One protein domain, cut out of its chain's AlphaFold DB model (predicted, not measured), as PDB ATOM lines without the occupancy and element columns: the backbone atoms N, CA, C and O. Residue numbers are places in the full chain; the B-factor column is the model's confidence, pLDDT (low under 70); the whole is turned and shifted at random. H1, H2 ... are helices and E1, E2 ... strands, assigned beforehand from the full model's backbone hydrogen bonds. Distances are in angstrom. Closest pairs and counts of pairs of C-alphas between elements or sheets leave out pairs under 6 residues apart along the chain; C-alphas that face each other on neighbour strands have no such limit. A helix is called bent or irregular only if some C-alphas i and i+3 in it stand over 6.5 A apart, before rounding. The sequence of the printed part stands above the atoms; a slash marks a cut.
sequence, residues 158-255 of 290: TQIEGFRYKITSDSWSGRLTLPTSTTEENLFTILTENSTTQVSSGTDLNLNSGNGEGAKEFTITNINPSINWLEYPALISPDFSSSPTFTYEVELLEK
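This is residues 158 to 255 of the 290 residues of an uncharacterized protein of Okeania sp. SIO3B3 (UniProt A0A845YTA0). A strongly twisted sheet of five strands, E4 - E3 - E6 - E1 - E8, stands partly face to face with a small sheet, E5 - E2 - E7, as a loose sandwich. The short helix H1 lies at one end of the gap, and its residues 235 to 236 graze the large sheet. The printed part has 98 residues, with E1 E2 E3 E4 E5 E6 H1 E7 E8 along the chain; both sheets are antiparallel and the class is mostly strand. The whole is compact, with a radius of gyration of the C-alphas of 13.0 A and spans of 36 by 24 by 24 A.

In the large sheet, inner strand E1, residues 160 to 167, has edge strand E8, residues 248 to 254, as neighbour, with N 164 and O 251 2.9 A apart. E6, residues 217 to 221, is E1's other neighbour, with N 163 to O 220 at 2.8 A. E3, residues 187 to 192, is E6's other neighbour, antiparallel to it, with N 191 to O 219 at 2.8 A. E3 and edge strand E4, residues 195 to 200, form a hairpin, with N 190 to O 197 at 2.8 A. In the small sheet, E2, residues 174 to 177, has E5, residues 204 to 206, as neighbour, with N 176 to O 205 at 2.8 A, and E7, residues 239 to 242, with N 175 to O 241 at 3.0 A. E2 and E6 are apart. H1, residues 229 to 236, only grazes the large sheet; its closest C-alphas to E1 are those of Ile 236 and Phe 163, 7.0 A apart. H1 has 2 of 4 O i to N i+4 pairs within hydrogen-bond range.

E1 runs 21.5 A from C-alpha 160 at (-3.798, 61.159, -2.421), E8 19.7 A to C-alpha 254 at (-4.855, 60.068, -6.947). E3 spans 16.2 A, E4 16.1 A, E6 13.5 A. H1, 11.8 A, is only just irregular: C-alphas 230 and 233 are 6.8 A apart.

The C-alphas farthest apart, of Asp 170 and Thr 183, are 37.6 A apart. The printed part has no cut and no long link. Mean pLDDT of the printed part is 71.9; 39 residues are under 70, among them 179 to 187 and 224 to 247.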
ATOM      1  N   THR A 158      -4.826  65.691   0.586       61.78
ATOM      2  CA  THR A 158      -6.207  65.218   0.599       61.78
ATOM      3  C   THR A 158      -6.623  64.547  -0.710       61.78
ATOM      4  O   THR A 158      -7.585  63.778  -0.685       61.78
ATOM      5  N   GLN A 159      -5.893  64.763  -1.809       68.75
ATOM      6  CA  GLN A 159      -6.124  64.146  -3.120       68.75
ATOM      7  C   GLN A 159      -5.378  62.821  -3.297       68.75
ATOM      8  O   GLN A 159      -5.592  62.128  -4.281       68.75
ATOM      9  N   ILE A 160      -4.537  62.421  -2.343       70.94
ATOM     10  CA  ILE A 160      -3.798  61.159  -2.421       70.94
ATOM     11  C   ILE A 160      -4.706  60.023  -1.948       70.94
ATOM     12  O   ILE A 160      -5.177  60.015  -0.808       70.94
ATOM     13  N   GLU A 161      -4.960  59.051  -2.820       82.00
ATOM     14  CA  GLU A 161      -5.687  57.828  -2.474       82.00
ATOM     15  C   GLU A 161      -4.744  56.770  -1.888       82.00
ATOM     16  O   GLU A 161      -5.087  56.106  -0.900       82.00
ATOM     17  N   GLY A 162      -3.547  56.624  -2.466       79.75
ATOM     18  CA  GLY A 162      -2.612  55.580  -2.072       79.75
ATOM     19  C   GLY A 162      -1.383  55.423  -2.962       79.75
ATOM     20  O   GLY A 162      -1.072  56.274  -3.788       79.75
ATOM     21  N   PHE A 163      -0.704  54.290  -2.797       80.00
ATOM     22  CA  PHE A 163       0.453  53.877  -3.588       80.00
ATOM     23  C   PHE A 163       0.325  52.431  -4.023       80.00
ATOM     24  O   PHE A 163       0.017  51.562  -3.201       80.00
ATOM     25  N   ARG A 164       0.629  52.165  -5.287       81.38
ATOM     26  CA  ARG A 164       0.694  50.821  -5.856       81.38
ATOM     27  C   ARG A 164       2.146  50.408  -6.038       81.38
ATOM     28  O   ARG A 164       2.933  51.151  -6.607       81.38
ATOM     29  N   TYR A 165       2.473  49.206  -5.588       83.19
ATOM     30  CA  TYR A 165       3.802  48.613  -5.635       83.19
ATOM     31  C   TYR A 165       3.803  47.403  -6.545       83.19
ATOM     32  O   TYR A 165       3.024  46.476  -6.329       83.19
ATOM     33  N   LYS A 166       4.730  47.368  -7.502       82.19
ATOM     34  CA  LYS A 166       4.918  46.247  -8.419       82.19
ATOM     35  C   LYS A 166       6.330  45.699  -8.303       82.19
ATOM     36  O   LYS A 166       7.300  46.376  -8.624       82.19
ATOM     37  N   ILE A 167       6.459  44.453  -7.871       82.94
ATOM     38  CA  ILE A 167       7.754  43.802  -7.691       82.94
ATOM     39  C   ILE A 167       8.281  43.328  -9.045       82.94
ATOM     40  O   ILE A 167       7.665  42.496  -9.711       82.94
ATOM     41  N   THR A 168       9.441  43.840  -9.447       79.69
ATOM     42  CA  THR A 168      10.066  43.554 -10.746       79.69
ATOM     43  C   THR A 168      11.101  42.435 -10.685       79.69
ATOM     44  O   THR A 168      11.479  41.895 -11.720       79.69
ATOM     45  N   SER A 169      11.543  42.042  -9.490       74.19
ATOM     46  CA  SER A 169      12.454  40.911  -9.311       74.19
ATOM     47  C   SER A 169      11.747  39.555  -9.409       74.19
ATOM     48  O   SER A 169      10.611  39.384  -8.948       74.19
ATOM     49  N   ASP A 170      12.480  38.546  -9.876       76.38
ATOM     50  CA  ASP A 170      11.970  37.180 -10.037       76.38
ATOM     51  C   ASP A 170      11.516  36.543  -8.717       76.38
ATOM     52  O   ASP A 170      10.479  35.876  -8.685       76.38
ATOM     53  N   SER A 171      12.223  36.798  -7.612       72.25
ATOM     54  CA  SER A 171      11.856  36.293  -6.285       72.25
ATOM     55  C   SER A 171      12.045  37.338  -5.191       72.25
ATOM     56  O   SER A 171      13.020  38.087  -5.183       72.25
ATOM     57  N   TRP A 172      11.104  37.360  -4.250       82.44
ATOM     58  CA  TRP A 172      11.235  38.062  -2.981       82.44
ATOM     59  C   TRP A 172      10.365  37.370  -1.930       82.44
ATOM     60  O   TRP A 172       9.429  36.643  -2.258       82.44
ATOM     61  N   SER A 173      10.691  37.585  -0.663       75.31
ATOM     62  CA  SER A 173       9.822  37.278   0.471       75.31
ATOM     63  C   SER A 173      10.142  38.290   1.554       75.31
ATOM     64  O   SER A 173      11.318  38.611   1.755       75.31
ATOM     65  N   GLY A 174       9.132  38.831   2.224       73.50
ATOM     66  CA  GLY A 174       9.405  39.865   3.201       73.50
ATOM     67  C   GLY A 174       8.209  40.388   3.964       73.50
ATOM     68  O   GLY A 174       7.049  40.051   3.717       73.50
ATOM     69  N   ARG A 175       8.543  41.212   4.951       76.25
ATOM     70  CA  ARG A 175       7.581  41.927   5.782       76.25
ATOM     71  C   ARG A 175       7.601  43.405   5.449       76.25
ATOM     72  O   ARG A 175       8.634  43.895   5.018       76.25
ATOM     73  N   LEU A 176       6.472  44.058   5.671       78.12
ATOM     74  CA  LEU A 176       6.210  45.464   5.411       78.12
ATOM     75  C   LEU A 176       5.831  46.137   6.731       78.12
ATOM     76  O   LEU A 176       4.765  45.831   7.268       78.12
ATOM     77  N   THR A 177       6.658  47.042   7.244       73.19
ATOM     78  CA  THR A 177       6.281  47.856   8.410       73.19
ATOM     79  C   THR A 177       5.719  49.189   7.948       73.19
ATOM     80  O   THR A 177       6.373  49.942   7.223       73.19
ATOM     81  N   LEU A 178       4.494  49.484   8.378       73.81
ATOM     82  CA  LEU A 178       3.855  50.769   8.114       73.81
ATOM     83  C   LEU A 178       4.344  51.834   9.104       73.81
ATOM     84  O   LEU A 178       4.604  51.503  10.263       73.81
ATOM     85  N   PRO A 179       4.419  53.113   8.700       64.06
ATOM     86  CA  PRO A 179       4.790  54.186   9.611       64.06
ATOM     87  C   PRO A 179       3.823  54.277  10.786       64.06
ATOM     88  O   PRO A 179       2.660  53.878  10.693       64.06
ATOM     89  N   THR A 180       4.331  54.772  11.909       61.91
ATOM     90  CA  THR A 180       3.602  54.929  13.168       61.91
ATOM     91  C   THR A 180       2.943  56.296  13.225       61.91
ATOM     92  O   THR A 180       3.644  57.293  13.159       61.91
ATOM     93  N   SER A 181       1.633  56.358  13.446       59.72
ATOM     94  CA  SER A 181       0.958  57.630  13.687       59.72
ATOM     95  C   SER A 181       0.980  58.018  15.165       59.72
ATOM     96  O   SER A 181       0.986  57.162  16.048       59.72
ATOM     97  N   THR A 182       0.898  59.321  15.438       53.31
ATOM     98  CA  THR A 182       0.619  59.878  16.771       53.31
ATOM     99  C   THR A 182      -0.862  59.802  17.164       53.31
ATOM    100  O   THR A 182      -1.200  60.046  18.321       53.31
ATOM    101  N   THR A 183      -1.744  59.451  16.225       56.09
ATOM    102  CA  THR A 183      -3.179  59.229  16.438       56.09
ATOM    103  C   THR A 183      -3.521  57.750  16.245       56.09
ATOM    104  O   THR A 183      -3.235  57.166  15.199       56.09
ATOM    105  N   GLU A 184      -4.162  57.136  17.243       54.91
ATOM    106  CA  GLU A 184      -4.496  55.696  17.261       54.91
ATOM    107  C   GLU A 184      -5.523  55.276  16.185       54.91
ATOM    108  O   GLU A 184      -5.746  54.088  15.965       54.91
ATOM    109  N   GLU A 185      -6.127  56.236  15.480       58.34
ATOM    110  CA  GLU A 185      -7.186  56.001  14.488       58.34
ATOM    111  C   GLU A 185      -6.677  55.834  13.046       58.34
ATOM    112  O   GLU A 185      -7.472  55.699  12.116       58.34
ATOM    113  N   ASN A 186      -5.361  55.835  12.817       62.78
ATOM    114  CA  ASN A 186      -4.832  55.715  11.460       62.78
ATOM    115  C   ASN A 186      -4.858  54.261  10.978       62.78
ATOM    116  O   ASN A 186      -4.011  53.441  11.346       62.78
ATOM    117  N   LEU A 187      -5.850  53.974  10.131       69.31
ATOM    118  CA  LEU A 187      -6.043  52.700   9.449       69.31
ATOM    119  C   LEU A 187      -5.646  52.819   7.977       69.31
ATOM    120  O   LEU A 187      -6.305  53.514   7.203       69.31
ATOM    121  N   PHE A 188      -4.616  52.080   7.583       82.88
ATOM    122  CA  PHE A 188      -4.273  51.857   6.184       82.88
ATOM    123  C   PHE A 188      -5.097  50.699   5.632       82.88
ATOM    124  O   PHE A 188      -5.437  49.768   6.361       82.88
ATOM    125  N   THR A 189      -5.374  50.725   4.334       86.50
ATOM    126  CA  THR A 189      -5.955  49.584   3.626       86.50
ATOM    127  C   THR A 189      -4.907  48.989   2.701       86.50
ATOM    128  O   THR A 189      -4.404  49.665   1.807       86.50
ATOM    129  N   ILE A 190      -4.588  47.716   2.909       87.44
ATOM    130  CA  ILE A 190      -3.650  46.960   2.084       87.44
ATOM    131  C   ILE A 190      -4.443  46.074   1.143       87.44
ATOM    132  O   ILE A 190      -5.230  45.234   1.583       87.44
ATOM    133  N   LEU A 191      -4.215  46.263  -0.148       89.19
ATOM    134  CA  LEU A 191      -4.794  45.477  -1.223       89.19
ATOM    135  C   LEU A 191      -3.687  44.604  -1.804       89.19
ATOM    136  O   LEU A 191      -2.644  45.108  -2.204       89.19
ATOM    137  N   THR A 192      -3.905  43.301  -1.859       86.50
ATOM    138  CA  THR A 192      -3.083  42.361  -2.628       86.50
ATOM    139  C   THR A 192      -3.976  41.671  -3.653       86.50
ATOM    140  O   THR A 192      -5.198  41.819  -3.602       86.50
ATOM    141  N   GLU A 193      -3.404  40.863  -4.545       80.44
ATOM    142  CA  GLU A 193      -4.191  40.056  -5.494       80.44
ATOM    143  C   GLU A 193      -5.280  39.206  -4.812       80.44
ATOM    144  O   GLU A 193      -6.328  38.951  -5.399       80.44
ATOM    145  N   ASN A 194      -5.048  38.783  -3.562       75.56
ATOM    146  CA  ASN A 194      -5.876  37.789  -2.877       75.56
ATOM    147  C   ASN A 194      -6.609  38.322  -1.640       75.56
ATOM    148  O   ASN A 194      -7.391  37.584  -1.036       75.56
ATOM    149  N   SER A 195      -6.340  39.553  -1.202       81.50
ATOM    150  CA  SER A 195      -6.901  40.063   0.051       81.50
ATOM    151  C   SER A 195      -6.969  41.582   0.120       81.50
ATOM    152  O   SER A 195      -6.174  42.305  -0.478       81.50
ATOM    153  N   THR A 196      -7.923  42.058   0.916       89.50
ATOM    154  CA  THR A 196      -8.029  43.450   1.345       89.50
ATOM    155  C   THR A 196      -8.069  43.466   2.862       89.50
ATOM    156  O   THR A 196      -8.958  42.855   3.455       89.50
ATOM    157  N   THR A 197      -7.118  44.149   3.489       86.56
ATOM    158  CA  THR A 197      -6.978  44.157   4.949       86.56
ATOM    159  C   THR A 197      -6.782  45.577   5.449       86.56
ATOM    160  O   THR A 197      -5.906  46.289   4.961       86.56
ATOM    161  N   GLN A 198      -7.569  45.978   6.447       87.38
ATOM    162  CA  GLN A 198      -7.321  47.208   7.192       87.38
ATOM    163  C   GLN A 198      -6.343  46.952   8.331       87.38
ATOM    164  O   GLN A 198      -6.455  45.957   9.047       87.38
ATOM    165  N   VAL A 199      -5.370  47.842   8.476       83.44
ATOM    166  CA  VAL A 199      -4.213  47.655   9.350       83.44
ATOM    167  C   VAL A 199      -3.861  48.977  10.017       83.44
ATOM    168  O   VAL A 199      -3.876  50.035   9.389       83.44
ATOM    169  N   SER A 200      -3.547  48.925  11.305       80.81
ATOM    170  CA  SER A 200      -3.136  50.111  12.054       80.81
ATOM    171  C   SER A 200      -1.711  50.529  11.693       80.81
ATOM    172  O   SER A 200      -0.883  49.710  11.276       80.81
ATOM    173  N   SER A 201      -1.402  51.803  11.910       74.56
ATOM    174  CA  SER A 201      -0.035  52.330  11.836       74.56
ATOM    175  C   SER A 201       0.952  51.533  12.702       74.56
ATOM    176  O   SER A 201       0.574  51.058  13.772       74.56
ATOM    177  N   GLY A 202       2.205  51.387  12.262       69.44
ATOM    178  CA  GLY A 202       3.235  50.624  12.984       69.44
ATOM    179  C   GLY A 202       3.127  49.099  12.880       69.44
ATOM    180  O   GLY A 202       3.894  48.392  13.529       69.44
ATOM    181  N   THR A 203       2.175  48.566  12.109       76.56
ATOM    182  CA  THR A 203       1.993  47.113  11.984       76.56
ATOM    183  C   THR A 203       3.035  46.493  11.049       76.56
ATOM    184  O   THR A 203       3.204  46.954   9.922       76.56
ATOM    185  N   ASP A 204       3.656  45.392  11.492       75.94
ATOM    186  CA  ASP A 204       4.542  44.537  10.690       75.94
ATOM    187  C   ASP A 204       3.751  43.483   9.906       75.94
ATOM    188  O   ASP A 204       3.420  42.401  10.414       75.94
ATOM    189  N   LEU A 205       3.505  43.754   8.633       80.19
ATOM    190  CA  LEU A 205       2.673  42.926   7.773       80.19
ATOM    191  C   LEU A 205       3.497  41.880   7.041       80.19
ATOM    192  O   LEU A 205       4.549  42.173   6.486       80.19
ATOM    193  N   ASN A 206       3.007  40.644   7.020       83.12
ATOM    194  CA  ASN A 206       3.571  39.602   6.175       83.12
ATOM    195  C   ASN A 206       2.886  39.655   4.807       83.12
ATOM    196  O   ASN A 206       1.681  39.428   4.725       83.12
ATOM    197  N   LEU A 207       3.652  39.946   3.756       84.31
ATOM    198  CA  LEU A 207       3.148  40.009   2.382       84.31
ATOM    199  C   LEU A 207       3.411  38.719   1.597       84.31
ATOM    200  O   LEU A 207       3.220  38.681   0.383       84.31
ATOM    201  N   ASN A 208       3.849  37.659   2.274       83.19
ATOM    202  CA  ASN A 208       4.059  36.366   1.648       83.19
ATOM    203  C   ASN A 208       2.729  35.635   1.434       83.19
ATOM    204  O   ASN A 208       1.854  35.603   2.301       83.19
ATOM    205  N   SER A 209       2.615  34.986   0.284       77.69
ATOM    206  CA  SER A 209       1.570  34.031  -0.045       77.69
ATOM    207  C   SER A 209       1.718  32.746   0.791       77.69
ATOM    208  O   SER A 209       2.732  32.518   1.456       77.69
ATOM    209  N   GLY A 210       0.713  31.865   0.740       74.25
ATOM    210  CA  GLY A 210       0.728  30.584   1.458       74.25
ATOM    211  C   GLY A 210       1.888  29.647   1.086       74.25
ATOM    212  O   GLY A 210       2.196  28.740   1.854       74.25
ATOM    213  N   ASN A 211       2.551  29.871  -0.057       76.62
ATOM    214  CA  ASN A 211       3.757  29.143  -0.474       76.62
ATOM    215  C   ASN A 211       5.077  29.782   0.020       76.62
ATOM    216  O   ASN A 211       6.144  29.227  -0.229       76.62
ATOM    217  N   GLY A 212       5.015  30.924   0.713       78.94
ATOM    218  CA  GLY A 212       6.178  31.658   1.220       78.94
ATOM    219  C   GLY A 212       6.768  32.706   0.268       78.94
ATOM    220  O   GLY A 212       7.675  33.426   0.679       78.94
ATOM    221  N   GLU A 213       6.261  32.837  -0.961       84.44
ATOM    222  CA  GLU A 213       6.677  33.877  -1.912       84.44
ATOM    223  C   GLU A 213       5.973  35.202  -1.618       84.44
ATOM    224  O   GLU A 213       4.776  35.220  -1.350       84.44
ATOM    225  N   GLY A 214       6.689  36.319  -1.687       83.81
ATOM    226  CA  GLY A 214       6.115  37.651  -1.518       83.81
ATOM    227  C   GLY A 214       5.150  38.036  -2.647       83.81
ATOM    228  O   GLY A 214       5.320  37.628  -3.799       83.81
ATOM    229  N   ALA A 215       4.150  38.863  -2.331       86.88
ATOM    230  CA  ALA A 215       3.179  39.388  -3.293       86.88
ATOM    231  C   ALA A 215       3.856  40.096  -4.481       86.88
ATOM    232  O   ALA A 215       4.749  40.919  -4.293       86.88
ATOM    233  N   LYS A 216       3.443  39.795  -5.716       87.19
ATOM    234  CA  LYS A 216       3.999  40.441  -6.921       87.19
ATOM    235  C   LYS A 216       3.516  41.879  -7.098       87.19
ATOM    236  O   LYS A 216       4.249  42.700  -7.641       87.19
ATOM    237  N   GLU A 217       2.328  42.179  -6.592       88.00
ATOM    238  CA  GLU A 217       1.754  43.517  -6.561       88.00
ATOM    239  C   GLU A 217       0.964  43.704  -5.263       88.00
ATOM    240  O   GLU A 217       0.302  42.778  -4.779       88.00
ATOM    241  N   PHE A 218       1.038  44.900  -4.682       88.69
ATOM    242  CA  PHE A 218       0.163  45.305  -3.588       88.69
ATOM    243  C   PHE A 218      -0.040  46.820  -3.586       88.69
ATOM    244  O   PHE A 218       0.754  47.569  -4.144       88.69
ATOM    245  N   THR A 219      -1.117  47.288  -2.965       88.19
ATOM    246  CA  THR A 219      -1.453  48.711  -2.870       88.19
ATOM    247  C   THR A 219      -1.717  49.092  -1.421       88.19
ATOM    248  O   THR A 219      -2.367  48.345  -0.691       88.19
ATOM    249  N   ILE A 220      -1.231  50.259  -1.010       86.31
ATOM    250  CA  ILE A 220      -1.518  50.883   0.283       86.31
ATOM    251  C   ILE A 220      -2.433  52.076   0.015       86.31
ATOM    252  O   ILE A 220      -2.030  53.005  -0.672       86.31
ATOM    253  N   THR A 221      -3.651  52.056   0.540       85.62
ATOM    254  CA  THR A 221      -4.657  53.116   0.362       85.62
ATOM    255  C   THR A 221      -5.200  53.588   1.707       85.62
ATOM    256  O   THR A 221      -4.813  53.076   2.763       85.62
ATOM    257  N   ASN A 222      -6.124  54.553   1.669       80.44
ATOM    258  CA  ASN A 222      -6.776  55.120   2.851       80.44
ATOM    259  C   ASN A 222      -5.772  55.809   3.790       80.44
ATOM    260  O   ASN A 222      -5.823  55.680   5.011       80.44
ATOM    261  N   ILE A 223      -4.822  56.523   3.187       73.50
ATOM    262  CA  ILE A 223      -3.795  57.287   3.891       73.50
ATOM    263  C   ILE A 223      -4.476  58.488   4.559       73.50
ATOM    264  O   ILE A 223      -5.004  59.370   3.884       73.50
ATOM    265  N   ASN A 224      -4.506  58.517   5.895       65.50
ATOM    266  CA  ASN A 224      -5.119  59.624   6.629       65.50
ATOM    267  C   ASN A 224      -4.264  60.901   6.468       65.50
ATOM    268  O   ASN A 224      -3.075  60.862   6.791       65.50
ATOM    269  N   PRO A 225      -4.834  62.051   6.062       55.22
ATOM    270  CA  PRO A 225      -4.098  63.319   5.957       55.22
ATOM    271  C   PRO A 225      -3.528  63.828   7.296       55.22
ATOM    272  O   PRO A 225      -2.688  64.724   7.306       55.22
ATOM    273  N   SER A 226      -3.966  63.259   8.426       53.47
ATOM    274  CA  SER A 226      -3.426  63.541   9.766       53.47
ATOM    275  C   SER A 226      -2.078  62.861  10.038       53.47
ATOM    276  O   SER A 226      -1.480  63.093  11.088       53.47
ATOM    277  N   ILE A 227      -1.605  61.997   9.134       56.28
ATOM    278  CA  ILE A 227      -0.250  61.439   9.194       56.28
ATOM    279  C   ILE A 227       0.740  62.593   9.050       56.28
ATOM    280  O   ILE A 227       0.579  63.465   8.195       56.28
ATOM    281  N   ASN A 228       1.765  62.613   9.904       53.59
ATOM    282  CA  ASN A 228       2.830  63.600   9.814       53.59
ATOM    283  C   ASN A 228       3.445  63.537   8.411       53.59
ATOM    284  O   ASN A 228       3.917  62.489   7.983       53.59
ATOM    285  N   TRP A 229       3.460  64.650   7.685       50.53
ATOM    286  CA  TRP A 229       3.888  64.679   6.281       50.53
ATOM    287  C   TRP A 229       5.371  64.299   6.118       50.53
ATOM    288  O   TRP A 229       5.790  63.852   5.056       50.53
ATOM    289  N   LEU A 230       6.155  64.396   7.198       48.41
ATOM    290  CA  LEU A 230       7.530  63.893   7.276       48.41
ATOM    291  C   LEU A 230       7.628  62.353   7.286       48.41
ATOM    292  O   LEU A 230       8.718  61.821   7.098       48.41
ATOM    293  N   GLU A 231       6.520  61.639   7.498       49.84
ATOM    294  CA  GLU A 231       6.408  60.171   7.468       49.84
ATOM    295  C   GLU A 231       5.850  59.645   6.139       49.84
ATOM    296  O   GLU A 231       5.885  58.442   5.885       49.84
ATOM    297  N   TYR A 232       5.404  60.529   5.244       54.88
ATOM    298  CA  TYR A 232       5.024  60.179   3.875       54.88
ATOM    299  C   TYR A 232       6.136  59.426   3.109       54.88
ATOM    300  O   TYR A 232       5.825  58.428   2.457       54.88
ATOM    301  N   PRO A 233       7.438  59.761   3.271       50.47
ATOM    302  CA  PRO A 233       8.527  58.957   2.712       50.47
ATOM    303  C   PRO A 233       8.522  57.490   3.174       50.47
ATOM    304  O   PRO A 233       8.932  56.613   2.419       50.47
ATOM    305  N   ALA A 234       8.027  57.197   4.383       50.97
ATOM    306  CA  ALA A 234       7.920  55.833   4.906       50.97
ATOM    307  C   ALA A 234       6.694  55.075   4.366       50.97
ATOM    308  O   ALA A 234       6.666  53.852   4.431       50.97
ATOM    309  N   LEU A 235       5.694  55.766   3.805       55.19
ATOM    310  CA  LEU A 235       4.587  55.122   3.085       55.19
ATOM    311  C   LEU A 235       4.916  54.785   1.645       55.19
ATOM    312  O   LEU A 235       4.248  53.908   1.111       55.19
ATOM    313  N   ILE A 236       5.892  55.484   1.059       49.84
ATOM    314  CA  ILE A 236       6.448  55.247  -0.281       49.84
ATOM    315  C   ILE A 236       7.605  54.226  -0.220       49.84
ATOM    316  O   ILE A 236       7.848  53.467  -1.155       49.84
ATOM    317  N   SER A 237       8.308  54.188   0.917       50.12
ATOM    318  CA  SER A 237       9.380  53.239   1.229       50.12
ATOM    319  C   SER A 237       9.120  52.515   2.549       50.12
ATOM    320  O   SER A 237       9.867  52.706   3.516       50.12
ATOM    321  N   PRO A 238       8.064  51.706   2.630       55.84
ATOM    322  CA  PRO A 238       7.783  50.960   3.847       55.84
ATOM    323  C   PRO A 238       8.950  50.019   4.170       55.84
ATOM    324  O   PRO A 238       9.656  49.562   3.268       55.84
ATOM    325  N   ASP A 239       9.213  49.780   5.459       56.66
ATOM    326  CA  ASP A 239      10.384  48.992   5.858       56.66
ATOM    327  C   ASP A 239      10.192  47.548   5.395       56.66
ATOM    328  O   ASP A 239       9.352  46.807   5.921       56.66
ATOM    329  N   PHE A 240      10.951  47.175   4.366       64.75
ATOM    330  CA  PHE A 240      10.966  45.826   3.847       64.75
ATOM    331  C   PHE A 240      12.041  45.008   4.549       64.75
ATOM    332  O   PHE A 240      13.240  45.140   4.287       64.75
ATOM    333  N   SER A 241      11.601  44.068   5.376       60.09
ATOM    334  CA  SER A 241      12.472  43.011   5.881       60.09
ATOM    335  C   SER A 241      12.401  41.824   4.924       60.09
ATOM    336  O   SER A 241      11.506  40.989   5.052       60.09
ATOM    337  N   SER A 242      13.303  41.773   3.936       59.59
ATOM    338  CA  SER A 242      13.350  40.711   2.920       59.59
ATOM    339  C   SER A 242      14.727  40.053   2.781       59.59
ATOM    340  O   SER A 242      15.771  40.666   3.013       59.59
ATOM    341  N   SER A 243      14.733  38.787   2.357       55.59
ATOM    342  CA  SER A 243      15.924  38.076   1.880       55.59
ATOM    343  C   SER A 243      15.494  37.081   0.790       55.59
ATOM    344  O   SER A 243      14.716  36.180   1.100       55.59
ATOM    345  N   PRO A 244      15.973  37.194  -0.466       60.91
ATOM    346  CA  PRO A 244      16.998  38.116  -0.959       60.91
ATOM    347  C   PRO A 244      16.516  39.574  -1.078       60.91
ATOM    348  O   PRO A 244      15.368  39.918  -0.792       60.91
ATOM    349  N   THR A 245      17.439  40.442  -1.481       63.81
ATOM    350  CA  THR A 245      17.146  41.798  -1.955       63.81
ATOM    351  C   THR A 245      16.287  41.736  -3.215       63.81
ATOM    352  O   THR A 245      16.515  40.866  -4.055       63.81
ATOM    353  N   PHE A 246      15.348  42.666  -3.376       65.50
ATOM    354  CA  PHE A 246      14.426  42.694  -4.510       65.50
ATOM    355  C   PHE A 246      14.321  44.094  -5.121       65.50
ATOM    356  O   PHE A 246      14.835  45.067  -4.564       65.50
ATOM    357  N   THR A 247      13.674  44.175  -6.282       66.00
ATOM    358  CA  THR A 247      13.436  45.416  -7.031       66.00
ATOM    359  C   THR A 247      11.938  45.610  -7.225       66.00
ATOM    360  O   THR A 247      11.204  44.633  -7.390       66.00
ATOM    361  N   TYR A 248      11.475  46.857  -7.206       71.62
ATOM    362  CA  TYR A 248      10.068  47.195  -7.391       71.62
ATOM    363  C   TYR A 248       9.894  48.555  -8.072       71.62
ATOM    364  O   TYR A 248      10.815  49.367  -8.091       71.62
ATOM    365  N   GLU A 249       8.709  48.770  -8.629       68.56
ATOM    366  CA  GLU A 249       8.191  50.038  -9.143       68.56
ATOM    367  C   GLU A 249       7.076  50.525  -8.208       68.56
ATOM    368  O   GLU A 249       6.356  49.702  -7.633       68.56
ATOM    369  N   VAL A 250       6.932  51.843  -8.051       69.44
ATOM    370  CA  VAL A 250       5.846  52.454  -7.273       69.44
ATOM    371  C   VAL A 250       5.098  53.486  -8.115       69.44
ATOM    372  O   VAL A 250       5.711  54.253  -8.854       69.44
ATOM    373  N   GLU A 251       3.776  53.496  -7.997       72.06
ATOM    374  CA  GLU A 251       2.860  54.415  -8.674       72.06
ATOM    375  C   GLU A 251       1.989  55.135  -7.631       72.06
ATOM    376  O   GLU A 251       1.459  54.498  -6.715       72.06
ATOM    377  N   LEU A 252       1.841  56.459  -7.760       68.69
ATOM    378  CA  LEU A 252       0.906  57.254  -6.958       68.69
ATOM    379  C   LEU A 252      -0.523  57.044  -7.462       68.69
ATOM    380  O   LEU A 252      -0.780  57.144  -8.658       68.69
ATOM    381  N   LEU A 253      -1.454  56.818  -6.539       74.44
ATOM    382  CA  LEU A 253      -2.882  56.795  -6.827       74.44
ATOM    383  C   LEU A 253      -3.522  58.084  -6.317       74.44
ATOM    384  O   LEU A 253      -3.486  58.371  -5.117       74.44
ATOM    385  N   GLU A 254      -4.108  58.843  -7.234       77.31
ATOM    386  CA  GLU A 254      -4.855  60.068  -6.947       77.31
ATOM    387  C   GLU A 254      -6.341  59.737  -6.802       77.31
ATOM    388  O   GLU A 254      -6.865  58.873  -7.512       77.31
ATOM    389  N   LYS A 255      -7.039  60.436  -5.906       77.62
ATOM    390  CA  LYS A 255      -8.493  60.338  -5.809       77.62
ATOM    391  C   LYS A 255      -9.108  60.807  -7.127       77.62
ATOM    392  O   LYS A 255      -8.639  61.791  -7.701       77.62
TER     393      LYS A 255